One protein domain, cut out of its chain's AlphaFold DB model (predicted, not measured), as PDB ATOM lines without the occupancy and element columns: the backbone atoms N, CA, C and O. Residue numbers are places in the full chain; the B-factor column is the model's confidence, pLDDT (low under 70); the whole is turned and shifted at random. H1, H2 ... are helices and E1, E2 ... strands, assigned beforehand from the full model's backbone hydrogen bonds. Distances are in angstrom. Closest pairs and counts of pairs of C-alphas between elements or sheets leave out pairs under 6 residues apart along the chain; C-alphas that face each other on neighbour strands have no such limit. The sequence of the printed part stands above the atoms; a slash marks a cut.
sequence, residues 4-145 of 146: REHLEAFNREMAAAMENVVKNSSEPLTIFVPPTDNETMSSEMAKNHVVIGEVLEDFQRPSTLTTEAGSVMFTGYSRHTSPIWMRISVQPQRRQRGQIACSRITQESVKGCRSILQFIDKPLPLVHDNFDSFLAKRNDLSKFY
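Overview. This is residues 4 to 145 of the 146 residues of an uncharacterized protein of Ancylostoma caninum (UniProt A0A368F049). With little regular structure, this is a small mixed sheet, E2 E1 E6 E5, with H1 over it, hairpin E3 and E4 near its E2 edge, H4 and H5 far off, and residues 80 to 93 sticking out. The 142 printed residues include five named helices and six strands, ordered H1 H2 E1 H3 E2 E3 E4 E5 E6 H4 H5, 54 residues, class mixed. It is compact, radius of gyration of the C-alphas 16.5 A, spanning 50 by 38 by 30 A.

Along the chain. H1 is residues 4 to 8, from C-alpha 4 at (-46.949, -23.993, 17.612); H2 12 to 18; E1 29 to 33, 12.4 A; H3 43 to 47; E2 50 to 52; E3 63 to 66; E4 72 to 76, 13.2 A; E5 110 to 112; E6 115 to 119, 12.8 A; H4 131 to 136; H5 139 to 144, to C-alpha 144 at (-3.480, -20.309, 5.214).

Arrangement. H1 is on the sheet, over E6, height 8.9 A. H2 touches H3, closest C-alphas Ala 17 and Ser 43, 4.9 A. E1 and E6 are parallel, N 31 and O 116 within hydrogen-bond range, 2.8 A. H5 has 0 of 2 O i to N i+4 pairs within range, 2 of 3 O i to N i+3.

Size, cuts and confidence. The printed part has no cut. Links E4 to E5 and E6 to H4 are long. pLDDT is under 70 for 34 residues, among them 76 to 97.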
ATOM      1  N   ARG A   4     -46.890 -22.775  18.413       89.06
ATOM      2  CA  ARG A   4     -46.949 -23.993  17.612       89.06
ATOM      3  C   ARG A   4     -47.969 -23.877  16.488       89.06
ATOM      4  O   ARG A   4     -47.618 -24.112  15.344       89.06
ATOM      5  N   GLU A   5     -49.197 -23.470  16.797       88.75
ATOM      6  CA  GLU A   5     -50.264 -23.331  15.793       88.75
ATOM      7  C   GLU A   5     -49.901 -22.292  14.725       88.75
ATOM      8  O   GLU A   5     -50.144 -22.504  13.538       88.75
ATOM      9  N   HIS A   6     -49.275 -21.181  15.132       89.38
ATOM     10  CA  HIS A   6     -48.798 -20.176  14.184       89.38
ATOM     11  C   HIS A   6     -47.684 -20.723  13.290       89.38
ATOM     12  O   HIS A   6     -47.689 -20.458  12.094       89.38
ATOM     13  N   LEU A   7     -46.743 -21.482  13.851       90.50
ATOM     14  CA  LEU A   7     -45.623 -22.045  13.106       90.50
ATOM     15  C   LEU A   7     -46.048 -23.191  12.182       90.50
ATOM     16  O   LEU A   7     -45.570 -23.251  11.056       90.50
ATOM     17  N   GLU A   8     -46.970 -24.059  12.605       91.19
ATOM     18  CA  GLU A   8     -47.491 -25.170  11.794       91.19
ATOM     19  C   GLU A   8     -48.132 -24.691  10.484       91.19
ATOM     20  O   GLU A   8     -48.050 -25.395   9.476       91.19
ATOM     21  N   ALA A   9     -48.699 -23.479  10.468       89.56
ATOM     22  CA  ALA A   9     -49.247 -22.867   9.259       89.56
ATOM     23  C   ALA A   9     -48.182 -22.550   8.189       89.56
ATOM     24  O   ALA A   9     -48.523 -22.432   7.013       89.56
ATOM     25  N   PHE A  10     -46.910 -22.411   8.579       89.19
ATOM     26  CA  PHE A  10     -45.808 -22.055   7.677       89.19
ATOM     27  C   PHE A  10     -44.756 -23.158   7.531       89.19
ATOM     28  O   PHE A  10     -44.197 -23.330   6.453       89.19
ATOM     29  N   ASN A  11     -44.448 -23.886   8.606       90.06
ATOM     30  CA  ASN A  11     -43.417 -24.914   8.631       90.06
ATOM     31  C   ASN A  11     -43.738 -25.988   9.689       90.06
ATOM     32  O   ASN A  11     -43.358 -25.894  10.859       90.06
ATOM     33  N   ARG A  12     -44.457 -27.030   9.254       89.62
ATOM     34  CA  ARG A  12     -44.902 -28.140  10.112       89.62
ATOM     35  C   ARG A  12     -43.748 -28.986  10.652       89.62
ATOM     36  O   ARG A  12     -43.804 -29.418  11.799       89.62
ATOM     37  N   GLU A  13     -42.714 -29.223   9.849       87.75
ATOM     38  CA  GLU A  13     -41.558 -30.024  10.272       87.75
ATOM     39  C   GLU A  13     -40.768 -29.319  11.373       87.75
ATOM     40  O   GLU A  13     -40.452 -29.916  12.403       87.75
ATOM     41  N   MET A  14     -40.535 -28.016  11.199       88.88
ATOM     42  CA  MET A  14     -39.931 -27.187  12.232       88.88
ATOM     43  C   MET A  14     -40.766 -27.214  13.510       88.88
ATOM     44  O   MET A  14     -40.203 -27.436  14.578       88.88
ATOM     45  N   ALA A  15     -42.089 -27.045  13.418       89.75
ATOM     46  CA  ALA A  15     -42.960 -27.071  14.591       89.75
ATOM     47  C   ALA A  15     -42.796 -28.352  15.425       89.75
ATOM     48  O   ALA A  15     -42.701 -28.263  16.648       89.75
ATOM     49  N   ALA A  16     -42.668 -29.513  14.773       88.38
ATOM     50  CA  ALA A  16     -42.392 -30.776  15.454       88.38
ATOM     51  C   ALA A  16     -41.002 -30.791  16.119       88.38
ATOM     52  O   ALA A  16     -40.873 -31.177  17.281       88.38
ATOM     53  N   ALA A  17     -39.958 -30.317  15.428       87.81
ATOM     54  CA  ALA A  17     -38.602 -30.243  15.984       87.81
ATOM     55  C   ALA A  17     -38.504 -29.299  17.200       87.81
ATOM     56  O   ALA A  17     -37.693 -29.530  18.104       87.81
ATOM     57  N   MET A  18     -39.337 -28.254  17.219       87.56
ATOM     58  CA  MET A  18     -39.387 -27.225  18.256       87.56
ATOM     59  C   MET A  18     -40.038 -27.676  19.569       87.56
ATOM     60  O   MET A  18     -39.760 -27.063  20.600       87.56
ATOM     61  N   GLU A  19     -40.859 -28.731  19.574       86.12
ATOM     62  CA  GLU A  19     -41.515 -29.228  20.799       86.12
ATOM     63  C   GLU A  19     -40.507 -29.589  21.896       86.12
ATOM     64  O   GLU A  19     -40.730 -29.320  23.074       86.12
ATOM     65  N   ASN A  20     -39.358 -30.135  21.497       82.00
ATOM     66  CA  ASN A  20     -38.281 -30.523  22.410       82.00
ATOM     67  C   ASN A  20     -37.357 -29.352  22.792       82.00
ATOM     68  O   ASN A  20     -36.442 -29.518  23.600       82.00
ATOM     69  N   VAL A  21     -37.552 -28.184  22.177       83.81
ATOM     70  CA  VAL A  21     -36.690 -27.003  22.318       83.81
ATOM     71  C   VAL A  21     -37.365 -25.944  23.172       83.81
ATOM     72  O   VAL A  21     -36.768 -25.444  24.125       83.81
ATOM     73  N   VAL A  22     -38.615 -25.612  22.849       82.69
ATOM     74  CA  VAL A  22     -39.361 -24.565  23.541       82.69
ATOM     75  C   VAL A  22     -39.856 -25.112  24.872       82.69
ATOM     76  O   VAL A  22     -40.865 -25.810  24.952       82.69
ATOM     77  N   LYS A  23     -39.146 -24.773  25.945       75.38
ATOM     78  CA  LYS A  23     -39.634 -25.002  27.308       75.38
ATOM     79  C   LYS A  23     -40.798 -24.050  27.583       75.38
ATOM     80  O   LYS A  23     -40.852 -22.964  27.011       75.38
ATOM     81  N   ASN A  24     -41.714 -24.436  28.477       67.00
ATOM     82  CA  ASN A  24     -42.793 -23.563  28.952       67.00
ATOM     83  C   ASN A  24     -42.200 -22.322  29.639       67.00
ATOM     84  O   ASN A  24     -41.989 -22.311  30.849       67.00
ATOM     85  N   SER A  25     -41.910 -21.294  28.848       64.88
ATOM     86  CA  SER A  25     -41.428 -19.997  29.296       64.88
ATOM     87  C   SER A  25     -42.587 -19.005  29.311       64.88
ATOM     88  O   SER A  25     -43.473 -19.032  28.452       64.88
ATOM     89  N   SER A  26     -42.601 -18.129  30.313       76.75
ATOM     90  CA  SER A  26     -43.504 -16.976  30.362       76.75
ATOM     91  C   SER A  26     -43.078 -15.858  29.413       76.75
ATOM     92  O   SER A  26     -43.877 -14.963  29.138       76.75
ATOM     93  N   GLU A  27     -41.834 -15.898  28.938       83.44
ATOM     94  CA  GLU A  27     -41.253 -14.874  28.080       83.44
ATOM     95  C   GLU A  27     -41.667 -15.071  26.612       83.44
ATOM     96  O   GLU A  27     -41.873 -16.206  26.169       83.44
ATOM     97  N   PRO A  28     -41.829 -13.976  25.849       87.25
ATOM     98  CA  PRO A  28     -42.110 -14.054  24.422       87.25
ATOM     99  C   PRO A  28     -40.937 -14.691  23.671       87.25
ATOM    100  O   PRO A  28     -39.796 -14.616  24.115       87.25
ATOM    101  N   LEU A  29     -41.206 -15.311  22.523       90.38
ATOM    102  CA  LEU A  29     -40.203 -16.030  21.731       90.38
ATOM    103  C   LEU A  29     -40.099 -15.443  20.325       90.38
ATOM    104  O   LEU A  29     -41.114 -15.179  19.686       90.38
ATOM    105  N   THR A  30     -38.893 -15.328  19.785       90.81
ATOM    106  CA  THR A  30     -38.693 -15.084  18.351       90.81
ATOM    107  C   THR A  30     -38.206 -16.362  17.690       90.81
ATOM    108  O   THR A  30     -37.204 -16.942  18.108       90.81
ATOM    109  N   ILE A  31     -38.920 -16.795  16.653       92.06
ATOM    110  CA  ILE A  31     -38.643 -18.004  15.886       92.06
ATOM    111  C   ILE A  31     -38.226 -17.594  14.476       92.06
ATOM    112  O   ILE A  31     -39.000 -16.971  13.748       92.06
ATOM    113  N   PHE A  32     -37.014 -17.962  14.076       91.62
ATOM    114  CA  PHE A  32     -36.515 -17.751  12.723       91.62
ATOM    115  C   PHE A  32     -36.955 -18.899  11.818       91.62
ATOM    116  O   PHE A  32     -36.502 -20.023  11.986       91.62
ATOM    117  N   VAL A  33     -37.846 -18.635  10.866       92.50
ATOM    118  CA  VAL A  33     -38.486 -19.666  10.041       92.50
ATOM    119  C   VAL A  33     -37.783 -19.757   8.679       92.50
ATOM    120  O   VAL A  33     -37.914 -18.819   7.884       92.50
ATOM    121  N   PRO A  34     -37.033 -20.838   8.392       91.19
ATOM    122  CA  PRO A  34     -36.421 -21.060   7.084       91.19
ATOM    123  C   PRO A  34     -37.452 -21.551   6.052       91.19
ATOM    124  O   PRO A  34     -38.559 -21.957   6.433       91.19
ATOM    125  N   PRO A  35     -37.110 -21.538   4.747       88.50
ATOM    126  CA  PRO A  35     -37.928 -22.182   3.724       88.50
ATOM    127  C   PRO A  35     -38.113 -23.674   4.028       88.50
ATOM    128  O   PRO A  35     -37.251 -24.322   4.623       88.50
ATOM    129  N   THR A  36     -39.264 -24.210   3.629       78.94
ATOM    130  CA  THR A  36     -39.602 -25.631   3.757       78.94
ATOM    131  C   THR A  36     -38.886 -26.419   2.655       78.94
ATOM    132  O   THR A  36     -39.488 -26.773   1.645       78.94
ATOM    133  N   ASP A  37     -37.581 -26.628   2.804       66.00
ATOM    134  CA  ASP A  37     -36.816 -27.519   1.927       66.00
ATOM    135  C   ASP A  37     -36.893 -28.967   2.455       66.00
ATOM    136  O   ASP A  37     -37.179 -29.185   3.627       66.00
ATOM    137  N   ASN A  38     -36.616 -29.970   1.609       56.47
ATOM    138  CA  ASN A  38     -36.698 -31.414   1.927       56.47
ATOM    139  C   ASN A  38     -35.719 -31.911   3.022       56.47
ATOM    140  O   ASN A  38     -35.577 -33.119   3.225       56.47
ATOM    141  N   GLU A  39     -34.985 -31.018   3.682       65.62
ATOM    142  CA  GLU A  39     -34.043 -31.370   4.740       65.62
ATOM    143  C   GLU A  39     -34.755 -31.365   6.094       65.62
ATOM    144  O   GLU A  39     -35.143 -30.322   6.617       65.62
ATOM    145  N   THR A  40     -34.886 -32.549   6.694       70.75
ATOM    146  CA  THR A  40     -35.444 -32.702   8.040       70.75
ATOM    147  C   THR A  40     -34.611 -31.928   9.057       70.75
ATOM    148  O   THR A  40     -33.427 -32.220   9.250       70.75
ATOM    149  N   MET A  41     -35.232 -30.981   9.760       80.00
ATOM    150  CA  MET A  41     -34.550 -30.201  10.790       80.00
ATOM    151  C   MET A  41     -34.451 -30.970  12.113       80.00
ATOM    152  O   MET A  41     -35.458 -31.378  12.691       80.00
ATOM    153  N   SER A  42     -33.231 -31.139  12.632       84.50
ATOM    154  CA  SER A  42     -33.008 -31.766  13.940       84.50
ATOM    155  C   SER A  42     -33.370 -30.822  15.095       84.50
ATOM    156  O   SER A  42     -33.328 -29.598  14.953       84.50
ATOM    157  N   SER A  43     -33.668 -31.368  16.281       84.44
ATOM    158  CA  SER A  43     -33.916 -30.545  17.478       84.44
ATOM    159  C   SER A  43     -32.708 -29.689  17.875       84.44
ATOM    160  O   SER A  43     -32.882 -28.615  18.440       84.44
ATOM    161  N   GLU A  44     -31.482 -30.122  17.567       83.31
ATOM    162  CA  GLU A  44     -30.280 -29.312  17.797       83.31
ATOM    163  C   GLU A  44     -30.224 -28.108  16.857       83.31
ATOM    164  O   GLU A  44     -29.999 -26.990  17.315       83.31
ATOM    165  N   MET A  45     -30.510 -28.304  15.566       84.62
ATOM    166  CA  MET A  45     -30.602 -27.201  14.602       84.62
ATOM    167  C   MET A  45     -31.746 -26.248  14.956       84.62
ATOM    168  O   MET A  45     -31.580 -25.029  14.882       84.62
ATOM    169  N   ALA A  46     -32.882 -26.778  15.413       88.44
ATOM    170  CA  ALA A  46     -34.032 -25.975  15.815       88.44
ATOM    171  C   ALA A  46     -33.710 -25.008  16.972       88.44
ATOM    172  O   ALA A  46     -34.216 -23.890  16.963       88.44
ATOM    173  N   LYS A  47     -32.815 -25.362  17.911       88.31
ATOM    174  CA  LYS A  47     -32.372 -24.452  18.994       88.31
ATOM    175  C   LYS A  47     -31.755 -23.154  18.475       88.31
ATOM    176  O   LYS A  47     -31.977 -22.096  19.053       88.31
ATOM    177  N   ASN A  48     -31.025 -23.215  17.365       88.75
ATOM    178  CA  ASN A  48     -30.427 -22.028  16.751       88.75
ATOM    179  C   ASN A  48     -31.442 -21.121  16.053       88.75
ATOM    180  O   ASN A  48     -31.112 -19.996  15.696       88.75
ATOM    181  N   HIS A  49     -32.676 -21.584  15.884       90.50
ATOM    182  CA  HIS A  49     -33.757 -20.815  15.287       90.50
ATOM    183  C   HIS A  49     -34.661 -20.157  16.329       90.50
ATOM    184  O   HIS A  49     -35.689 -19.591  15.963       90.50
ATOM    185  N   VAL A  50     -34.289 -20.198  17.611       90.81
ATOM    186  CA  VAL A  50     -35.060 -19.602  18.709       90.81
ATOM    187  C   VAL A  50     -34.220 -18.606  19.464       90.81
ATOM    188  O   VAL A  50     -33.072 -18.883  19.815       90.81
ATOM    189  N   VAL A  51     -34.838 -17.475  19.767       89.38
ATOM    190  CA  VAL A  51     -34.345 -16.508  20.738       89.38
ATOM    191  C   VAL A  51     -35.465 -16.241  21.734       89.38
ATOM    192  O   VAL A  51     -36.607 -15.997  21.338       89.38
ATOM    193  N   ILE A  52     -35.143 -16.295  23.025       87.19
ATOM    194  CA  ILE A  52     -36.050 -15.822  24.067       87.19
ATOM    195  C   ILE A  52     -36.039 -14.290  24.060       87.19
ATOM    196  O   ILE A  52     -34.985 -13.656  24.040       87.19
ATOM    197  N   GLY A  53     -37.229 -13.702  24.050       84.06
ATOM    198  CA  GLY A  53     -37.474 -12.275  23.908       84.06
ATOM    199  C   GLY A  53     -38.124 -11.906  22.573       84.06
ATOM    200  O   GLY A  53     -38.117 -12.659  21.594       84.06
ATOM    201  N   GLU A  54     -38.692 -10.701  22.532       81.31
ATOM    202  CA  GLU A  54     -39.157 -10.093  21.287       81.31
ATOM    203  C   GLU A  54     -37.970  -9.457  20.568       81.31
ATOM    204  O   GLU A  54     -37.550  -8.342  20.874       81.31
ATOM    205  N   VAL A  55     -37.443 -10.157  19.569       75.38
ATOM    206  CA  VAL A  55     -36.543  -9.576  18.576       75.38
ATOM    207  C   VAL A  55     -37.430  -8.934  17.520       75.38
ATOM    208  O   VAL A  55     -37.641  -9.446  16.420       75.38
ATOM    209  N   LEU A  56     -38.024  -7.813  17.907       63.59
ATOM    210  CA  LEU A  56     -38.643  -6.906  16.964       63.59
ATOM    211  C   LEU A  56     -37.588  -5.918  16.502       63.59
ATOM    212  O   LEU A  56     -36.931  -5.287  17.319       63.59
ATOM    213  N   GLU A  57     -37.510  -5.783  15.183       62.69
ATOM    214  CA  GLU A  57     -37.122  -4.585  14.434       62.69
ATOM    215  C   GLU A  57     -35.913  -4.749  13.519       62.69
ATOM    216  O   GLU A  57     -34.766  -4.856  13.944       62.69
ATOM    217  N   ASP A  58     -36.259  -4.675  12.227       57.28
ATOM    218  CA  ASP A  58     -35.605  -4.049  11.077       57.28
ATOM    219  C   ASP A  58     -34.165  -4.412  10.722       57.28
ATOM    220  O   ASP A  58     -33.766  -4.203   9.572       57.28
ATOM    221  N   PHE A  59     -33.394  -4.998  11.642       67.75
ATOM    222  CA  PHE A  59     -32.018  -5.439  11.436       67.75
ATOM    223  C   PHE A  59     -31.168  -4.348  10.762       67.75
ATOM    224  O   PHE A  59     -30.195  -4.630  10.072       67.75
ATOM    225  N   GLN A  60     -31.561  -3.079  10.932       64.25
ATOM    226  CA  GLN A  60     -30.991  -1.928  10.237       64.25
ATOM    227  C   GLN A  60     -29.647  -1.516  10.840       64.25
ATOM    228  O   GLN A  60     -28.828  -0.892  10.162       64.25
ATOM    229  N   ARG A  61     -29.417  -1.859  12.112       69.81
ATOM    230  CA  ARG A  61     -28.171  -1.605  12.837       69.81
ATOM    231  C   ARG A  61     -27.477  -2.929  13.157       69.81
ATOM    232  O   ARG A  61     -28.170  -3.883  13.502       69.81
ATOM    233  N   PRO A  62     -26.139  -2.996  13.057       72.94
ATOM    234  CA  PRO A  62     -25.388  -4.160  13.507       72.94
ATOM    235  C   PRO A  62     -25.615  -4.435  14.998       72.94
ATOM    236  O   PRO A  62     -25.516  -3.523  15.818       72.94
ATOM    237  N   SER A  63     -25.904  -5.686  15.339       78.38
ATOM    238  CA  SER A  63     -26.069  -6.178  16.707       78.38
ATOM    239  C   SER A  63     -25.727  -7.670  16.784       78.38
ATOM    240  O   SER A  63     -25.395  -8.306  15.780       78.38
ATOM    241  N   THR A  64     -25.805  -8.241  17.982       80.75
ATOM    242  CA  THR A  64     -25.639  -9.677  18.218       80.75
ATOM    243  C   THR A  64     -26.840 -10.225  18.973       80.75
ATOM    244  O   THR A  64     -27.327  -9.572  19.894       80.75
ATOM    245  N   LEU A  65     -27.286 -11.425  18.613       82.81
ATOM    246  CA  LEU A  65     -28.322 -12.174  19.321       82.81
ATOM    247  C   LEU A  65     -27.753 -13.493  19.821       82.81
ATOM    248  O   LEU A  65     -26.986 -14.138  19.112       82.81
ATOM    249  N   THR A  66     -28.171 -13.912  21.007       84.31
ATOM    250  CA  THR A  66     -27.846 -15.237  21.534       84.31
ATOM    251  C   THR A  66     -29.065 -16.130  21.380       84.31
ATOM    252  O   THR A  66     -30.152 -15.789  21.836       84.31
ATOM    253  N   THR A  67     -28.881 -17.251  20.694       83.50
ATOM    254  CA  THR A  67     -29.930 -18.254  20.463       83.50
ATOM    255  C   THR A  67     -30.019 -19.249  21.615       83.50
ATOM    256  O   THR A  67     -29.094 -19.353  22.422       83.50
ATOM    257  N   GLU A  68     -31.081 -20.052  21.648       83.38
ATOM    258  CA  GLU A  68     -31.259 -21.104  22.662       83.38
ATOM    259  C   GLU A  68     -30.199 -22.215  22.605       83.38
ATOM    260  O   GLU A  68     -30.021 -22.950  23.576       83.38
ATOM    261  N   ALA A  69     -29.451 -22.353  21.505       80.56
ATOM    262  CA  ALA A  69     -28.294 -23.252  21.482       80.56
ATOM    263  C   ALA A  69     -27.028 -22.621  22.096       80.56
ATOM    264  O   ALA A  69     -25.974 -23.251  22.099       80.56
ATOM    265  N   GLY A  70     -27.107 -21.381  22.589       81.00
ATOM    266  CA  GLY A  70     -25.963 -20.607  23.074       81.00
ATOM    267  C   GLY A  70     -25.134 -19.964  21.959       81.00
ATOM    268  O   GLY A  70     -24.117 -19.333  22.241       81.00
ATOM    269  N   SER A  71     -25.553 -20.088  20.693       79.62
ATOM    270  CA  SER A  71     -24.838 -19.479  19.569       79.62
ATOM    271  C   SER A  71     -25.053 -17.970  19.559       79.62
ATOM    272  O   SER A  71     -26.200 -17.516  19.534       79.62
ATOM    273  N   VAL A  72     -23.958 -17.208  19.509       81.56
ATOM    274  CA  VAL A  72     -23.979 -15.756  19.288       81.56
ATOM    275  C   VAL A  72     -23.981 -15.484  17.786       81.56
ATOM    276  O   VAL A  72     -23.023 -15.793  17.078       81.56
ATOM    277  N   MET A  73     -25.070 -14.908  17.289       79.81
ATOM    278  CA  MET A  73     -25.284 -14.604  15.881       79.81
ATOM    279  C   MET A  73     -25.223 -13.105  15.633       79.81
ATOM    280  O   MET A  73     -25.892 -12.320  16.301       79.81
ATOM    281  N   PHE A  74     -24.463 -12.711  14.616       77.75
ATOM    282  CA  PHE A  74     -24.473 -11.337  14.139       77.75
ATOM    283  C   PHE A  74     -25.743 -11.061  13.355       77.75
ATOM    284  O   PHE A  74     -26.143 -11.838  12.479       77.75
ATOM    285  N   THR A  75     -26.333  -9.912  13.645       76.94
ATOM    286  CA  THR A  75     -27.471  -9.388  12.916       76.94
ATOM    287  C   THR A  75     -27.168  -7.985  12.439       76.94
ATOM    288  O   THR A  75     -26.371  -7.269  13.046       76.94
ATOM    289  N   GLY A  76     -27.738  -7.592  11.313       69.31
ATOM    290  CA  GLY A  76     -27.553  -6.239  10.824       69.31
ATOM    291  C   GLY A  76     -27.779  -6.105   9.338       69.31
ATOM    292  O   GLY A  76     -28.159  -7.042   8.635       69.31
ATOM    293  N   TYR A  77     -27.500  -4.901   8.862       66.00
ATOM    294  CA  TYR A  77     -27.710  -4.515   7.486       66.00
ATOM    295  C   TYR A  77     -26.367  -4.336   6.790       66.00
ATOM    296  O   TYR A  77     -25.540  -3.524   7.204       66.00
ATOM    297  N   SER A  78     -26.141  -5.084   5.712       53.97
ATOM    298  CA  SER A  78     -24.985  -4.877   4.843       53.97
ATOM    299  C   SER A  78     -25.418  -4.035   3.642       53.97
ATOM    300  O   SER A  78     -25.874  -4.567   2.636       53.97
ATOM    301  N   ARG A  79     -25.289  -2.701   3.754       51.09
ATOM    302  CA  ARG A  79     -25.498  -1.758   2.626       51.09
ATOM    303  C   ARG A  79     -24.557  -2.030   1.458       51.09
ATOM    304  O   ARG A  79     -24.889  -1.747   0.312       51.09
ATOM    305  N   HIS A  80     -23.375  -2.545   1.777       47.06
ATOM    306  CA  HIS A  80     -22.319  -2.857   0.836       47.06
ATOM    307  C   HIS A  80     -22.085  -4.358   0.889       47.06
ATOM    308  O   HIS A  80     -21.266  -4.849   1.666       47.06
ATOM    309  N   THR A  81     -22.833  -5.090   0.071       47.72
ATOM    310  CA  THR A  81     -22.475  -6.464  -0.271       47.72
ATOM    311  C   THR A  81     -21.016  -6.456  -0.725       47.72
ATOM    312  O   THR A  81     -20.664  -5.677  -1.612       47.72
ATOM    313  N   SER A  82     -20.161  -7.260  -0.083       37.66
ATOM    314  CA  SER A  82     -18.749  -7.411  -0.464       37.66
ATOM    315  C   SER A  82     -18.629  -7.556  -1.989       37.66
ATOM    316  O   SER A  82     -19.475  -8.231  -2.575       37.66
ATOM    317  N   PRO A  83     -17.612  -6.985  -2.659       42.06
ATOM    318  CA  PRO A  83     -17.440  -7.123  -4.110       42.06
ATOM    319  C   PRO A  83     -17.317  -8.586  -4.586       42.06
ATOM    320  O   PRO A  83     -17.521  -8.866  -5.763       42.06
ATOM    321  N   ILE A  84     -17.057  -9.537  -3.679       43.75
ATOM    322  CA  ILE A  84     -17.062 -10.986  -3.957       43.75
ATOM    323  C   ILE A  84     -18.504 -11.542  -4.071       43.75
ATOM    324  O   ILE A  84     -18.733 -12.631  -4.588       43.75
ATOM    325  N   TRP A  85     -19.512 -10.776  -3.651       35.94
ATOM    326  CA  TRP A  85     -20.938 -11.087  -3.750       35.94
ATOM    327  C   TRP A  85     -21.524 -10.618  -5.094       35.94
ATOM    328  O   TRP A  85     -22.581  -9.994  -5.147       35.94
ATOM    329  N   MET A  86     -20.863 -10.921  -6.214       29.56
ATOM    330  CA  MET A  86     -21.524 -10.866  -7.522       29.56
ATOM    331  C   MET A  86     -22.426 -12.094  -7.676       29.56
ATOM    332  O   MET A  86     -22.089 -13.062  -8.353       29.56
ATOM    333  N   ARG A  87     -23.606 -12.061  -7.053       38.56
ATOM    334  CA  ARG A  87     -24.743 -12.817  -7.586       38.56
ATOM    335  C   ARG A  87     -25.423 -11.924  -8.612       38.56
ATOM    336  O   ARG A  87     -25.925 -10.860  -8.259       38.56
ATOM    337  N   ILE A  88     -25.442 -12.367  -9.870       34.47
ATOM    338  CA  ILE A  88     -26.328 -11.840 -10.916       34.47
ATOM    339  C   ILE A  88     -27.759 -12.079 -10.423       34.47
ATOM    340  O   ILE A  88     -28.352 -13.131 -10.627       34.47
ATOM    341  N   SER A  89     -28.275 -11.126  -9.663       34.25
ATOM    342  CA  SER A  89     -29.622 -11.123  -9.123       34.25
ATOM    343  C   SER A  89     -30.244  -9.822  -9.587       34.25
ATOM    344  O   SER A  89     -30.226  -8.813  -8.882       34.25
ATOM    345  N   VAL A  90     -30.792  -9.857 -10.798       34.00
ATOM    346  CA  VAL A  90     -31.714  -8.841 -11.307       34.00
ATOM    347  C   VAL A  90     -33.038  -9.026 -10.560       34.00
ATOM    348  O   VAL A  90     -34.021  -9.510 -11.110       34.00
ATOM    349  N   GLN A  91     -33.051  -8.751  -9.255       39.97
ATOM    350  CA  GLN A  91     -34.287  -8.693  -8.484       39.97
ATOM    351  C   GLN A  91     -34.634  -7.223  -8.257       39.97
ATOM    352  O   GLN A  91     -33.798  -6.471  -7.750       39.97
ATOM    353  N   PRO A  92     -35.840  -6.792  -8.668       39.56
ATOM    354  CA  PRO A  92     -36.260  -5.407  -8.540       39.56
ATOM    355  C   PRO A  92     -36.278  -5.030  -7.062       39.56
ATOM    356  O   PRO A  92     -36.592  -5.876  -6.225       39.56
ATOM    357  N   GLN A  93     -35.926  -3.774  -6.777       46.00
ATOM    358  CA  GLN A  93     -35.934  -3.082  -5.483       46.00
ATOM    359  C   GLN A  93     -36.976  -3.625  -4.484       46.00
ATOM    360  O   GLN A  93     -38.038  -3.043  -4.277       46.00
ATOM    361  N   ARG A  94     -36.679  -4.737  -3.810       52.25
ATOM    362  CA  ARG A  94     -37.387  -5.119  -2.591       52.25
ATOM    363  C   ARG A  94     -36.725  -4.354  -1.455       52.25
ATOM    364  O   ARG A  94     -35.502  -4.204  -1.456       52.25
ATOM    365  N   ARG A  95     -37.524  -3.860  -0.496       57.16
ATOM    366  CA  ARG A  95     -37.005  -3.331   0.778       57.16
ATOM    367  C   ARG A  95     -35.957  -4.318   1.282       57.16
ATOM    368  O   ARG A  95     -36.291  -5.482   1.503       57.16
ATOM    369  N   GLN A  96     -34.703  -3.881   1.385       60.56
ATOM    370  CA  GLN A  96     -33.647  -4.735   1.904       60.56
ATOM    371  C   GLN A  96     -33.890  -4.896   3.402       60.56
ATOM    372  O   GLN A  96     -33.608  -4.004   4.196       60.56
ATOM    373  N   ARG A  97     -34.510  -6.017   3.758       66.44
ATOM    374  CA  ARG A  97     -34.694  -6.462   5.136       66.44
ATOM    375  C   ARG A  97     -33.339  -7.028   5.572       66.44
ATOM    376  O   ARG A  97     -32.673  -7.662   4.752       66.44
ATOM    377  N   GLY A  98     -32.872  -6.718   6.781       76.00
ATOM    378  CA  GLY A  98     -31.519  -7.099   7.202       76.00
ATOM    379  C   GLY A  98     -31.290  -8.616   7.259       76.00
ATOM    380  O   GLY A  98     -32.096  -9.426   6.797       76.00
ATOM    381  N   GLN A  99     -30.139  -9.007   7.789       81.00
ATOM    382  CA  GLN A  99     -29.696 -10.399   7.807       81.00
ATOM    383  C   GLN A  99     -29.317 -10.850   9.214       81.00
ATOM    384  O   GLN A  99     -28.883 -10.046  10.041       81.00
ATOM    385  N   ILE A 100     -29.430 -12.154   9.443       82.50
ATOM    386  CA  ILE A 100     -29.007 -12.862  10.650       82.50
ATOM    387  C   ILE A 100     -28.155 -14.066  10.249       82.50
ATOM    388  O   ILE A 100     -28.565 -14.846   9.397       82.50
ATOM    389  N   ALA A 101     -26.949 -14.200  10.812       78.94
ATOM    390  CA  ALA A 101     -26.018 -15.306  10.519       78.94
ATOM    391  C   ALA A 101     -25.880 -15.623   9.009       78.94
ATOM    392  O   ALA A 101     -25.900 -16.773   8.572       78.94
ATOM    393  N   CYS A 102     -25.777 -14.566   8.195       78.56
ATOM    394  CA  CYS A 102     -25.721 -14.616   6.730       78.56
ATOM    395  C   CYS A 102     -26.996 -15.106   6.018       78.56
ATOM    396  O   CYS A 102     -26.933 -15.316   4.804       78.56
ATOM    397  N   SER A 103     -28.118 -15.296   6.713       83.00
ATOM    398  CA  SER A 103     -29.444 -15.495   6.124       83.00
ATOM    399  C   SER A 103     -30.227 -14.186   6.079       83.00
ATOM    400  O   SER A 103     -30.245 -13.412   7.036       83.00
ATOM    401  N   ARG A 104     -30.840 -13.909   4.930       83.69
ATOM    402  CA  ARG A 104     -31.603 -12.686   4.675       83.69
ATOM    403  C   ARG A 104     -33.039 -12.864   5.117       83.69
ATOM    404  O   ARG A 104     -33.627 -13.923   4.915       83.69
ATOM    405  N   ILE A 105     -33.628 -11.788   5.608       84.00
ATOM    406  CA  ILE A 105     -35.049 -11.765   5.923       84.00
ATOM    407  C   ILE A 105     -35.865 -11.614   4.645       84.00
ATOM    408  O   ILE A 105     -35.628 -10.716   3.832       84.00
ATOM    409  N   THR A 106     -36.850 -12.486   4.466       84.19
ATOM    410  CA  THR A 106     -37.577 -12.615   3.195       84.19
ATOM    411  C   THR A 106     -38.887 -11.830   3.164       84.19
ATOM    412  O   THR A 106     -39.256 -11.297   2.116       84.19
ATOM    413  N   GLN A 107     -39.571 -11.705   4.302       84.44
ATOM    414  CA  GLN A 107     -40.907 -11.102   4.406       84.44
ATOM    415  C   GLN A 107     -41.156 -10.469   5.785       84.44
ATOM    416  O   GLN A 107     -40.232 -10.337   6.591       84.44
ATOM    417  N   GLU A 108     -42.363  -9.936   6.006       84.00
ATOM    418  CA  GLU A 108     -42.737  -9.316   7.287       84.00
ATOM    419  C   GLU A 108     -42.869 -10.379   8.362       84.00
ATOM    420  O   GLU A 108     -43.253 -11.516   8.076       84.00
ATOM    421  N   SER A 109     -42.498 -10.017   9.589       87.81
ATOM    422  CA  SER A 109     -42.681 -10.913  10.714       87.81
ATOM    423  C   SER A 109     -44.163 -11.061  11.028       87.81
ATOM    424  O   SER A 109     -44.949 -10.121  10.906       87.81
ATOM    425  N   VAL A 110     -44.544 -12.263  11.442       89.38
ATOM    426  CA  VAL A 110     -45.900 -12.546  11.906       89.38
ATOM    427  C   VAL A 110     -45.864 -12.593  13.422       89.38
ATOM    428  O   VAL A 110     -45.176 -13.425  14.009       89.38
ATOM    429  N   LYS A 111     -46.608 -11.690  14.064       87.12
ATOM    430  CA  LYS A 111     -46.823 -11.738  15.510       87.12
ATOM    431  C   LYS A 111     -47.883 -12.794  15.811       87.12
ATOM    432  O   LYS A 111     -49.041 -12.644  15.426       87.12
ATOM    433  N   GLY A 112     -47.465 -13.858  16.476       80.31
ATOM    434  CA  GLY A 112     -48.331 -14.869  17.059       80.31
ATOM    435  C   GLY A 112     -48.547 -14.637  18.553       80.31
ATOM    436  O   GLY A 112     -47.991 -13.724  19.169       80.31
ATOM    437  N   CYS A 113     -49.348 -15.497  19.177       84.75
ATOM    438  CA  CYS A 113     -49.494 -15.496  20.629       84.75
ATOM    439  C   CYS A 113     -48.137 -15.776  21.299       84.75
ATOM    440  O   CYS A 113     -47.592 -16.873  21.167       84.75
ATOM    441  N   ARG A 114     -47.600 -14.769  22.009       85.81
ATOM    442  CA  ARG A 114     -46.293 -14.798  22.705       85.81
ATOM    443  C   ARG A 114     -45.125 -15.239  21.819       85.81
ATOM    444  O   ARG A 114     -44.137 -15.779  22.309       85.81
ATOM    445  N   SER A 115     -45.253 -15.053  20.512       89.12
ATOM    446  CA  SER A 115     -44.239 -15.479  19.561       89.12
ATOM    447  C   SER A 115     -44.169 -14.543  18.371       89.12
ATOM    448  O   SER A 115     -45.152 -13.908  17.997       89.12
ATOM    449  N   ILE A 116     -42.997 -14.468  17.762       90.94
ATOM    450  CA  ILE A 116     -42.747 -13.693  16.556       90.94
ATOM    451  C   ILE A 116     -42.093 -14.625  15.559       90.94
ATOM    452  O   ILE A 116     -41.024 -15.166  15.823       90.94
ATOM    453  N   LEU A 117     -42.738 -14.821  14.417       91.62
ATOM    454  CA  LEU A 117     -42.189 -15.611  13.327       91.62
ATOM    455  C   LEU A 117     -41.432 -14.677  12.387       91.62
ATOM    456  O   LEU A 117     -42.034 -13.801  11.761       91.62
ATOM    457  N   GLN A 118     -40.119 -14.855  12.298       90.56
ATOM    458  CA  GLN A 118     -39.226 -14.082  11.447       90.56
ATOM    459  C   GLN A 118     -38.736 -14.958  10.297       90.56
ATOM    460  O   GLN A 118     -37.951 -15.876  10.490       90.56
ATOM    461  N   PHE A 119     -39.182 -14.676   9.080       89.88
ATOM    462  CA  PHE A 119     -38.889 -15.532   7.931       89.88
ATOM    463  C   PHE A 119     -37.530 -15.215   7.311       89.88
ATOM    464  O   PHE A 119     -37.220 -14.044   7.053       89.88
ATOM    465  N   ILE A 120     -36.749 -16.259   7.051       88.19
ATOM    466  CA  ILE A 120     -35.370 -16.179   6.565       88.19
ATOM    467  C   ILE A 120     -35.187 -17.007   5.283       88.19
ATOM    468  O   ILE A 120     -36.014 -17.858   4.971       88.19
ATOM    469  N   ASP A 121     -34.146 -16.727   4.497       86.38
ATOM    470  CA  ASP A 121     -33.942 -17.336   3.171       86.38
ATOM    471  C   ASP A 121     -33.200 -18.679   3.179       86.38
ATOM    472  O   ASP A 121     -33.148 -19.338   2.142       86.38
ATOM    473  N   LYS A 122     -32.616 -19.076   4.313       86.88
ATOM    474  CA  LYS A 122     -31.943 -20.368   4.509       86.88
ATOM    475  C   LYS A 122     -31.858 -20.717   6.000       86.88
ATOM    476  O   LYS A 122     -31.888 -19.797   6.815       86.88
ATOM    477  N   PRO A 123     -31.689 -21.995   6.371       88.44
ATOM    478  CA  PRO A 123     -31.502 -22.397   7.763       88.44
ATOM    479  C   PRO A 123     -30.306 -21.704   8.428       88.44
ATOM    480  O   PRO A 123     -29.263 -21.478   7.801       88.44
ATOM    481  N   LEU A 124     -30.447 -21.386   9.713       86.06
ATOM    482  CA  LEU A 124     -29.361 -20.869  10.533       86.06
ATOM    483  C   LEU A 124     -28.366 -21.997  10.839       86.06
ATOM    484  O   LEU A 124     -28.774 -23.072  11.291       86.06
ATOM    485  N   PRO A 125     -27.061 -21.776  10.603       79.44
ATOM    486  CA  PRO A 125     -26.056 -22.809  10.795       79.44
ATOM    487  C   PRO A 125     -25.848 -23.106  12.280       79.44
ATOM    488  O   PRO A 125     -25.999 -22.230  13.135       79.44
ATOM    489  N   LEU A 126     -25.426 -24.331  12.587       77.56
ATOM    490  CA  LEU A 126     -24.826 -24.647  13.877       77.56
ATOM    491  C   LEU A 126     -23.396 -24.095  13.917       77.56
ATOM    492  O   LEU A 126     -22.583 -24.376  13.037       77.56
ATOM    493  N   VAL A 127     -23.094 -23.278  14.926       71.81
ATOM    494  CA  VAL A 127     -21.762 -22.692  15.114       71.81
ATOM    495  C   VAL A 127     -21.009 -23.567  16.111       71.81
ATOM    496  O   VAL A 127     -21.227 -23.464  17.313       71.81
ATOM    497  N   HIS A 128     -20.161 -24.465  15.608       69.81
ATOM    498  CA  HIS A 128     -19.441 -25.440  16.439       69.81
ATOM    499  C   HIS A 128     -18.006 -25.028  16.795       69.81
ATOM    500  O   HIS A 128     -17.476 -25.491  17.798       69.81
ATOM    501  N   ASP A 129     -17.375 -24.176  15.985       73.31
ATOM    502  CA  ASP A 129     -15.940 -23.882  16.045       73.31
ATOM    503  C   ASP A 129     -15.661 -22.394  15.769       73.31
ATOM    504  O   ASP A 129     -16.486 -21.681  15.193       73.31
ATOM    505  N   ASN A 130     -14.468 -21.929  16.151       81.25
ATOM    506  CA  ASN A 130     -13.934 -20.627  15.745       81.25
ATOM    507  C   ASN A 130     -13.077 -20.746  14.468       81.25
ATOM    508  O   ASN A 130     -12.770 -21.848  14.010       81.25
ATOM    509  N   PHE A 131     -12.683 -19.606  13.892       82.38
ATOM    510  CA  PHE A 131     -11.869 -19.580  12.671       82.38
ATOM    511  C   PHE A 131     -10.554 -20.351  12.821       82.38
ATOM    512  O   PHE A 131     -10.189 -21.085  11.906       82.38
ATOM    513  N   ASP A 132      -9.890 -20.249  13.974       83.44
ATOM    514  CA  ASP A 132      -8.635 -20.961  14.221       83.44
ATOM    515  C   ASP A 132      -8.839 -22.478  14.183       83.44
ATOM    516  O   ASP A 132      -8.130 -23.186  13.475       83.44
ATOM    517  N   SER A 133      -9.860 -22.979  14.876       85.38
ATOM    518  CA  SER A 133     -10.185 -24.408  14.922       85.38
ATOM    519  C   SER A 133     -10.656 -24.922  13.561       85.38
ATOM    520  O   SER A 133     -10.315 -26.035  13.166       85.38
ATOM    521  N   PHE A 134     -11.417 -24.112  12.820       84.94
ATOM    522  CA  PHE A 134     -11.864 -24.442  11.469       84.94
ATOM    523  C   PHE A 134     -10.683 -24.601  10.505       84.94
ATOM    524  O   PHE A 134     -10.629 -25.574   9.753       84.94
ATOM    525  N   LEU A 135      -9.732 -23.665  10.541       87.38
ATOM    526  CA  LEU A 135      -8.541 -23.713   9.700       87.38
ATOM    527  C   LEU A 135      -7.603 -24.858  10.112       87.38
ATOM    528  O   LEU A 135      -7.119 -25.575   9.239       87.38
ATOM    529  N   ALA A 136      -7.433 -25.101  11.417       86.25
ATOM    530  CA  ALA A 136      -6.622 -26.203  11.944       86.25
ATOM    531  C   ALA A 136      -7.091 -27.585  11.473       86.25
ATOM    532  O   ALA A 136      -6.277 -28.461  11.188       86.25
ATOM    533  N   LYS A 137      -8.411 -27.796  11.394       88.31
ATOM    534  CA  LYS A 137      -9.008 -29.089  11.017       88.31
ATOM    535  C   LYS A 137      -8.981 -29.354   9.505       88.31
ATOM    536  O   LYS A 137      -9.261 -30.475   9.080       88.31
ATOM    537  N   ARG A 138      -8.678 -28.346   8.678       86.69
ATOM    538  CA  ARG A 138      -8.779 -28.413   7.214       86.69
ATOM    539  C   ARG A 138      -7.410 -28.471   6.550       86.69
ATOM    540  O   ARG A 138      -6.808 -27.452   6.226       86.69
ATOM    541  N   ASN A 139      -6.957 -29.693   6.268       87.44
ATOM    542  CA  ASN A 139      -5.682 -29.948   5.585       87.44
ATOM    543  C   ASN A 139      -5.578 -29.241   4.223       87.44
ATOM    544  O   ASN A 139      -4.492 -28.819   3.824       87.44
ATOM    545  N   ASP A 140      -6.700 -29.071   3.523       89.94
ATOM    546  CA  ASP A 140      -6.781 -28.355   2.248       89.94
ATOM    547  C   ASP A 140      -6.532 -26.842   2.382       89.94
ATOM    548  O   ASP A 140      -6.126 -26.195   1.417       89.94
ATOM    549  N   LEU A 141      -6.704 -26.285   3.585       87.56
ATOM    550  CA  LEU A 141      -6.447 -24.882   3.914       87.56
ATOM    551  C   LEU A 141      -5.150 -24.679   4.706       87.56
ATOM    552  O   LEU A 141      -4.856 -23.557   5.113       87.56
ATOM    553  N   SER A 142      -4.340 -25.727   4.870       84.44
ATOM    554  CA  SER A 142      -3.100 -25.704   5.664       84.44
ATOM    555  C   SER A 142      -2.117 -24.602   5.258       84.44
ATOM    556  O   SER A 142      -1.384 -24.094   6.090       84.44
ATOM    557  N   LYS A 143      -2.121 -24.146   3.999       86.12
ATOM    558  CA  LYS A 143      -1.282 -23.012   3.561       86.12
ATOM    559  C   LYS A 143      -1.680 -21.665   4.178       86.12
ATOM    560  O   LYS A 143      -0.851 -20.757   4.221       86.12
ATOM    561  N   PHE A 144      -2.936 -21.520   4.595       81.00
ATOM    562  CA  PHE A 144      -3.480 -20.309   5.214       81.00
ATOM    563  C   PHE A 144      -3.428 -20.355   6.745       81.00
ATOM    564  O   PHE A 144      -3.647 -19.328   7.382       81.00
ATOM    565  N   TYR A 145      -3.131 -21.521   7.321       74.88
ATOM    566  CA  TYR A 145      -3.042 -21.746   8.757       74.88
ATOM    567  C   TYR A 145      -1.573 -21.961   9.138       74.88
ATOM    568  O   TYR A 145      -0.949 -22.907   8.665       74.88
TER     569      TYR A 145